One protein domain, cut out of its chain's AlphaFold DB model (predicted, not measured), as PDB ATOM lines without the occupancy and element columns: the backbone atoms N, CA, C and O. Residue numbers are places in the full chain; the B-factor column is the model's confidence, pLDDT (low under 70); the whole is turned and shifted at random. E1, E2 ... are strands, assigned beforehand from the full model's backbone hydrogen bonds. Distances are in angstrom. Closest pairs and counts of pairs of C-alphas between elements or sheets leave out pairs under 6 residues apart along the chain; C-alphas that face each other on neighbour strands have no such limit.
ATOM      1  N   LYS A   3     -40.442  16.956   6.938       95.62
ATOM      2  CA  LYS A   3     -40.224  17.699   5.689       95.62
ATOM      3  C   LYS A   3     -40.785  16.933   4.495       95.62
ATOM      4  O   LYS A   3     -40.746  15.706   4.473       95.62
ATOM      5  N   ILE A   4     -41.239  17.674   3.491       95.75
ATOM      6  CA  ILE A   4     -41.543  17.144   2.162       95.75
ATOM      7  C   ILE A   4     -40.276  17.241   1.309       95.75
ATOM      8  O   ILE A   4     -39.644  18.297   1.258       95.75
ATOM      9  N   ILE A   5     -39.901  16.148   0.653       96.25
ATOM     10  CA  ILE A   5     -38.780  16.080  -0.287       96.25
ATOM     11  C   ILE A   5     -39.215  15.370  -1.574       96.25
ATOM     12  O   ILE A   5     -40.234  14.684  -1.594       96.25
ATOM     13  N   GLU A   6     -38.428  15.530  -2.641       95.19
ATOM     14  CA  GLU A   6     -38.627  14.835  -3.924       95.19
ATOM     15  C   GLU A   6     -40.062  14.921  -4.474       95.19
ATOM     16  O   GLU A   6     -40.693  13.913  -4.775       95.19
ATOM     17  N   THR A   7     -40.585  16.140  -4.615       96.50
ATOM     18  CA  THR A   7     -41.879  16.370  -5.268       96.50
ATOM     19  C   THR A   7     -41.794  16.074  -6.762       96.50
ATOM     20  O   THR A   7     -40.883  16.565  -7.441       96.50
ATOM     21  N   GLN A   8     -42.755  15.320  -7.283       96.88
ATOM     22  CA  GLN A   8     -42.837  14.949  -8.692       96.88
ATOM     23  C   GLN A   8     -44.245  15.179  -9.246       96.88
ATOM     24  O   GLN A   8     -45.235  15.170  -8.513       96.88
ATOM     25  N   CYS A   9     -44.312  15.356 -10.562       96.31
ATOM     26  CA  CYS A   9     -45.535  15.334 -11.356       96.31
ATOM     27  C   CYS A   9     -45.356  14.266 -12.440       96.31
ATOM     28  O   CYS A   9     -44.334  14.267 -13.125       96.31
ATOM     29  N   GLU A  10     -46.292  13.323 -12.552       95.38
ATOM     30  CA  GLU A  10     -46.186  12.166 -13.457       95.38
ATOM     31  C   GLU A  10     -44.843  11.419 -13.329       95.38
ATOM     32  O   GLU A  10     -44.240  11.029 -14.321       95.38
ATOM     33  N   TYR A  11     -44.353  11.231 -12.096       94.38
ATOM     34  CA  TYR A  11     -43.052  10.610 -11.772       94.38
ATOM     35  C   TYR A  11     -41.803  11.384 -12.231       94.38
ATOM     36  O   TYR A  11     -40.677  10.921 -12.033       94.38
ATOM     37  N   PHE A  12     -41.964  12.583 -12.792       96.12
ATOM     38  CA  PHE A  12     -40.864  13.433 -13.234       96.12
ATOM     39  C   PHE A  12     -40.685  14.651 -12.326       96.12
ATOM     40  O   PHE A  12     -41.629  15.189 -11.743       96.12
ATOM     41  N   LYS A  13     -39.441  15.130 -12.229       96.50
ATOM     42  CA  LYS A  13     -39.116  16.394 -11.562       96.50
ATOM     43  C   LYS A  13     -39.264  17.539 -12.563       96.50
ATOM     44  O   LYS A  13     -38.521  17.579 -13.537       96.50
ATOM     45  N   ASN A  14     -40.173  18.474 -12.283       94.75
ATOM     46  CA  ASN A  14     -40.458  19.654 -13.115       94.75
ATOM     47  C   ASN A  14     -40.678  19.317 -14.607       94.75
ATOM     48  O   ASN A  14     -39.964  19.854 -15.458       94.75
ATOM     49  N   PRO A  15     -41.607  18.401 -14.943       96.31
ATOM     50  CA  PRO A  15     -41.845  18.035 -16.332       96.31
ATOM     51  C   PRO A  15     -42.406  19.202 -17.150       96.31
ATOM     52  O   PRO A  15     -43.095  20.078 -16.632       96.31
ATOM     53  N   ILE A  16     -42.159  19.149 -18.458       95.56
ATOM     54  CA  ILE A  16     -42.736  20.040 -19.468       95.56
ATOM     55  C   ILE A  16     -43.490  19.161 -20.471       95.56
ATOM     56  O   ILE A  16     -43.005  18.088 -20.821       95.56
ATOM     57  N   GLY A  17     -44.659  19.614 -20.935       94.62
ATOM     58  CA  GLY A  17     -45.452  18.882 -21.931       94.62
ATOM     59  C   GLY A  17     -46.285  17.734 -21.352       94.62
ATOM     60  O   GLY A  17     -46.393  16.680 -21.970       94.62
ATOM     61  N   ILE A  18     -46.852  17.912 -20.154       94.12
ATOM     62  CA  ILE A  18     -47.815  16.957 -19.592       94.12
ATOM     63  C   ILE A  18     -49.189  17.185 -20.230       94.12
ATOM     64  O   ILE A  18     -49.832  18.200 -19.974       94.12
ATOM     65  N   ASP A  19     -49.657  16.210 -21.010       94.94
ATOM     66  CA  ASP A  19     -50.990  16.241 -21.632       94.94
ATOM     67  C   ASP A  19     -52.083  15.586 -20.770       94.94
ATOM     68  O   ASP A  19     -53.278  15.728 -21.060       94.94
ATOM     69  N   ASN A  20     -51.698  14.889 -19.690       93.50
ATOM     70  CA  ASN A  20     -52.649  14.302 -18.748       93.50
ATOM     71  C   ASN A  20     -53.477  15.412 -18.075       93.50
ATOM     72  O   ASN A  20     -52.932  16.308 -17.432       93.50
ATOM     73  N   LYS A  21     -54.807  15.341 -18.204       91.06
ATOM     74  CA  LYS A  21     -55.738  16.334 -17.639       91.06
ATOM     75  C   LYS A  21     -55.885  16.231 -16.123       91.06
ATOM     76  O   LYS A  21     -56.312  17.196 -15.497       91.06
ATOM     77  N   THR A  22     -55.519  15.092 -15.543       90.88
ATOM     78  CA  THR A  22     -55.512  14.853 -14.096       90.88
ATOM     79  C   THR A  22     -54.126  14.357 -13.692       90.88
ATOM     80  O   THR A  22     -53.957  13.154 -13.466       90.88
ATOM     81  N   PRO A  23     -53.111  15.244 -13.698       92.81
ATOM     82  CA  PRO A  23     -51.743  14.848 -13.432       92.81
ATOM     83  C   PRO A  23     -51.588  14.308 -12.012       92.81
ATOM     84  O   PRO A  23     -52.182  14.811 -11.057       92.81
ATOM     85  N   ARG A  24     -50.754  13.286 -11.898       94.62
ATOM     86  CA  ARG A  24     -50.406  12.604 -10.659       94.62
ATOM     87  C   ARG A  24     -49.297  13.328  -9.927       94.62
ATOM     88  O   ARG A  24     -48.250  13.607 -10.513       94.62
ATOM     89  N   PHE A  25     -49.519  13.607  -8.649       96.25
ATOM     90  CA  PHE A  25     -48.541  14.258  -7.787       96.25
ATOM     91  C   PHE A  25     -48.045  13.277  -6.738       96.25
ATOM     92  O   PHE A  25     -48.822  12.560  -6.109       96.25
ATOM     93  N   SER A  26     -46.736  13.277  -6.517       96.50
ATOM     94  CA  SER A  26     -46.126  12.468  -5.472       96.50
ATOM     95  C   SER A  26     -45.052  13.242  -4.728       96.50
ATOM     96  O   SER A  26     -44.463  14.203  -5.232       96.50
ATOM     97  N   TRP A  27     -44.824  12.829  -3.489       97.19
ATOM     98  CA  TRP A  27     -43.795  13.374  -2.623       97.19
ATOM     99  C   TRP A  27     -43.295  12.317  -1.646       97.19
ATOM    100  O   TRP A  27     -43.936  11.296  -1.395       97.19
ATOM    101  N   LYS A  28     -42.134  12.577  -1.050       94.94
ATOM    102  CA  LYS A  28     -41.586  11.773   0.040       94.94
ATOM    103  C   LYS A  28     -41.581  12.575   1.332       94.94
ATOM    104  O   LYS A  28     -41.374  13.789   1.331       94.94
ATOM    105  N   LEU A  29     -41.778  11.876   2.443       94.94
ATOM    106  CA  LEU A  29     -41.660  12.444   3.779       94.94
ATOM    107  C   LEU A  29     -40.287  12.115   4.357       94.94
ATOM    108  O   LEU A  29     -39.868  10.960   4.369       94.94
ATOM    109  N   LEU A  30     -39.603  13.137   4.861       95.38
ATOM    110  CA  LEU A  30     -38.366  13.008   5.618       95.38
ATOM    111  C   LEU A  30     -38.635  13.405   7.067       95.38
ATOM    112  O   LEU A  30     -39.109  14.510   7.333       95.38
ATOM    113  N   SER A  31     -38.325  12.512   8.001       95.31
ATOM    114  CA  SER A  31     -38.474  12.742   9.436       95.31
ATOM    115  C   SER A  31     -37.306  12.120  10.190       95.31
ATOM    116  O   SER A  31     -36.840  11.042   9.841       95.31
ATOM    117  N   GLU A  32     -36.859  12.796  11.243       94.56
ATOM    118  CA  GLU A  32     -35.882  12.260  12.206       94.56
ATOM    119  C   GLU A  32     -36.549  11.349  13.249       94.56
ATOM    120  O   GLU A  32     -35.870  10.605  13.949       94.56
ATOM    121  N   ALA A  33     -37.880  11.413  13.375       94.25
ATOM    122  CA  ALA A  33     -38.639  10.602  14.315       94.25
ATOM    123  C   ALA A  33     -39.077   9.280  13.671       94.25
ATOM    124  O   ALA A  33     -39.579   9.252  12.542       94.25
ATOM    125  N   THR A  34     -38.954   8.189  14.424       91.12
ATOM    126  CA  THR A  34     -39.505   6.886  14.041       91.12
ATOM    127  C   THR A  34     -41.033   6.911  14.055       91.12
ATOM    128  O   THR A  34     -41.654   7.771  14.680       91.12
ATOM    129  N   SER A  35     -41.651   5.976  13.326       91.12
ATOM    130  CA  SER A  35     -43.114   5.831  13.257       91.12
ATOM    131  C   SER A  35     -43.855   7.101  12.818       91.12
ATOM    132  O   SER A  35     -45.005   7.324  13.194       91.12
ATOM    133  N   THR A  36     -43.204   7.946  12.015       92.50
ATOM    134  CA  THR A  36     -43.847   9.110  11.404       92.50
ATOM    135  C   THR A  36     -44.701   8.659  10.222       92.50
ATOM    136  O   THR A  36     -44.211   7.950   9.346       92.50
ATOM    137  N   TYR A  37     -45.957   9.096  10.169       92.00
ATOM    138  CA  TYR A  37     -46.872   8.820   9.063       92.00
ATOM    139  C   TYR A  37     -47.712  10.052   8.724       92.00
ATOM    140  O   TYR A  37     -47.911  10.943   9.556       92.00
ATOM    141  N   GLN A  38     -48.206  10.103   7.488       94.56
ATOM    142  CA  GLN A  38     -49.101  11.157   7.030       94.56
ATOM    143  C   GLN A  38     -50.525  10.900   7.526       94.56
ATOM    144  O   GLN A  38     -51.034   9.790   7.402       94.56
ATOM    145  N   LYS A  39     -51.178  11.933   8.066       95.75
ATOM    146  CA  LYS A  39     -52.619  11.899   8.378       95.75
ATOM    147  C   LYS A  39     -53.466  12.593   7.320       95.75
ATOM    148  O   LYS A  39     -54.595  12.195   7.081       95.75
ATOM    149  N   ALA A  40     -52.919  13.651   6.735       96.56
ATOM    150  CA  ALA A  40     -53.586  14.450   5.728       96.56
ATOM    151  C   ALA A  40     -52.561  15.130   4.820       96.56
ATOM    152  O   ALA A  40     -51.407  15.312   5.220       96.56
ATOM    153  N   TYR A  41     -53.017  15.563   3.649       95.88
ATOM    154  CA  TYR A  41     -52.258  16.405   2.729       95.88
ATOM    155  C   TYR A  41     -53.110  17.563   2.194       95.88
ATOM    156  O   TYR A  41     -54.335  17.557   2.308       95.88
ATOM    157  N   GLN A  42     -52.449  18.561   1.611       96.94
ATOM    158  CA  GLN A  42     -53.074  19.605   0.802       96.94
ATOM    159  C   GLN A  42     -52.116  19.976  -0.332       96.94
ATOM    160  O   GLN A  42     -50.947  20.270  -0.082       96.94
ATOM    161  N   VAL A  43     -52.608  19.955  -1.568       95.25
ATOM    162  CA  VAL A  43     -51.862  20.337  -2.767       95.25
ATOM    163  C   VAL A  43     -52.456  21.628  -3.313       95.25
ATOM    164  O   VAL A  43     -53.652  21.704  -3.582       95.25
ATOM    165  N   ILE A  44     -51.604  22.636  -3.490       96.31
ATOM    166  CA  ILE A  44     -51.972  23.928  -4.072       96.31
ATOM    167  C   ILE A  44     -51.212  24.077  -5.382       96.31
ATOM    168  O   ILE A  44     -49.980  24.103  -5.389       96.31
ATOM    169  N   VAL A  45     -51.945  24.214  -6.482       95.12
ATOM    170  CA  VAL A  45     -51.380  24.476  -7.807       95.12
ATOM    171  C   VAL A  45     -51.601  25.942  -8.143       95.12
ATOM    172  O   VAL A  45     -52.716  26.469  -8.048       95.12
ATOM    173  N   LYS A  46     -50.514  26.607  -8.530       96.62
ATOM    174  CA  LYS A  46     -50.519  28.011  -8.922       96.62
ATOM    175  C   LYS A  46     -50.027  28.162 -10.350       96.62
ATOM    176  O   LYS A  46     -49.058  27.517 -10.737       96.62
ATOM    177  N   ASP A  47     -50.692  29.042 -11.078       95.38
ATOM    178  CA  ASP A  47     -50.154  29.656 -12.282       95.38
ATOM    179  C   ASP A  47     -49.588  31.017 -11.870       95.38
ATOM    180  O   ASP A  47     -50.329  31.912 -11.452       95.38
ATOM    181  N   GLU A  48     -48.260  31.112 -11.845       94.31
ATOM    182  CA  GLU A  48     -47.521  32.210 -11.218       94.31
ATOM    183  C   GLU A  48     -48.005  32.493  -9.776       94.31
ATOM    184  O   GLU A  48     -47.766  31.710  -8.852       94.31
ATOM    185  N   ASN A  49     -48.707  33.611  -9.569       95.50
ATOM    186  CA  ASN A  49     -49.233  34.037  -8.272       95.50
ATOM    187  C   ASN A  49     -50.711  33.677  -8.061       95.50
ATOM    188  O   ASN A  49     -51.246  33.888  -6.970       95.50
ATOM    189  N   ARG A  50     -51.384  33.132  -9.077       97.62
ATOM    190  CA  ARG A  50     -52.807  32.797  -9.033       97.62
ATOM    191  C   ARG A  50     -52.995  31.333  -8.669       97.62
ATOM    192  O   ARG A  50     -52.502  30.449  -9.357       97.62
ATOM    193  N   VAL A  51     -53.775  31.061  -7.625       97.62
ATOM    194  CA  VAL A  51     -54.237  29.695  -7.338       97.62
ATOM    195  C   VAL A  51     -55.204  29.266  -8.439       97.62
ATOM    196  O   VAL A  51     -56.225  29.920  -8.658       97.62
ATOM    197  N   VAL A  52     -54.864  28.185  -9.138       96.12
ATOM    198  CA  VAL A  52     -55.709  27.579 -10.179       96.12
ATOM    199  C   VAL A  52     -56.407  26.320  -9.679       96.12
ATOM    200  O   VAL A  52     -57.463  25.966 -10.193       96.12
ATOM    201  N   TRP A  53     -55.850  25.677  -8.649       95.31
ATOM    202  CA  TRP A  53     -56.471  24.553  -7.963       95.31
ATOM    203  C   TRP A  53     -55.935  24.412  -6.535       95.31
ATOM    204  O   TRP A  53     -54.761  24.672  -6.267       95.31
ATOM    205  N   ASP A  54     -56.807  23.986  -5.630       96.38
ATOM    206  CA  ASP A  54     -56.492  23.648  -4.247       96.38
ATOM    207  C   ASP A  54     -57.287  22.390  -3.895       96.38
ATOM    208  O   ASP A  54     -58.512  22.370  -4.040       96.38
ATOM    209  N   SER A  55     -56.604  21.333  -3.458       95.81
ATOM    210  CA  SER A  55     -57.275  20.107  -3.014       95.81
ATOM    211  C   SER A  55     -58.083  20.309  -1.730       95.81
ATOM    212  O   SER A  55     -58.887  19.453  -1.366       95.81
TER     213      SER A  55
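This is residues 3 to 55 of the 65 residues of an uncharacterized protein of Propionispora sp. 2/2-37 (UniProt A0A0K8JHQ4). Two separate two-stranded hairpins, the longer E1 and E2 and the small E3 and E4, are joined by a long loop, residues 31 to 43, and keep clear of each other. A wide loop, residues 10 to 24, joins the strands of the longer hairpin, and the C-alphas farthest apart lie in these two loops. The printed part has 53 residues with no named helix and four named strands, E1, E2, E3 and E4 along the chain, in two antiparallel sheets ordered E1 - E2 and E3 - E4. The class is all strand, though under half of the residues, 22 of 53, are in named elements. The whole is loose, with a radius of gyration of the C-alphas of 13.3 A, and elongated, spanning 38 by 21 by 18 A.

E1, residues 3 to 9, is 18.0 A long and begins at C-alpha 3 at (-40.224, 17.699, 5.689). E2, residues 25 to 30, is 16.9 A long. E3, residues 44 to 47, measures 10.2 A. E4, residues 50 to 54, measures 11.0 A and ends at C-alpha 54 at (-56.492, 23.648, -4.247).

E1 and E2 form a hairpin, antiparallel at 158 degrees between their directions. N 5 and O 28 are within hydrogen-bond range at 2.9 A, and N 30 and O 3 at 2.8 A. E3 and E4 form a hairpin, antiparallel at 150 degrees. Its N 47 and O 50 are within hydrogen-bond range at 2.9 A. E1 is apart from E3 and E4, and E2 is apart from both as well.

The two C-alphas farthest apart, those of Asp 19 and Thr 34, are 38.6 A apart. The links E1 to E2, 15 residues, and E2 to E3, 13 residues, are long; the link E3 to E4, 2 residues, is tight. The printed part has no cut. Its mean pLDDT is 95.1, and no printed residue is under 70.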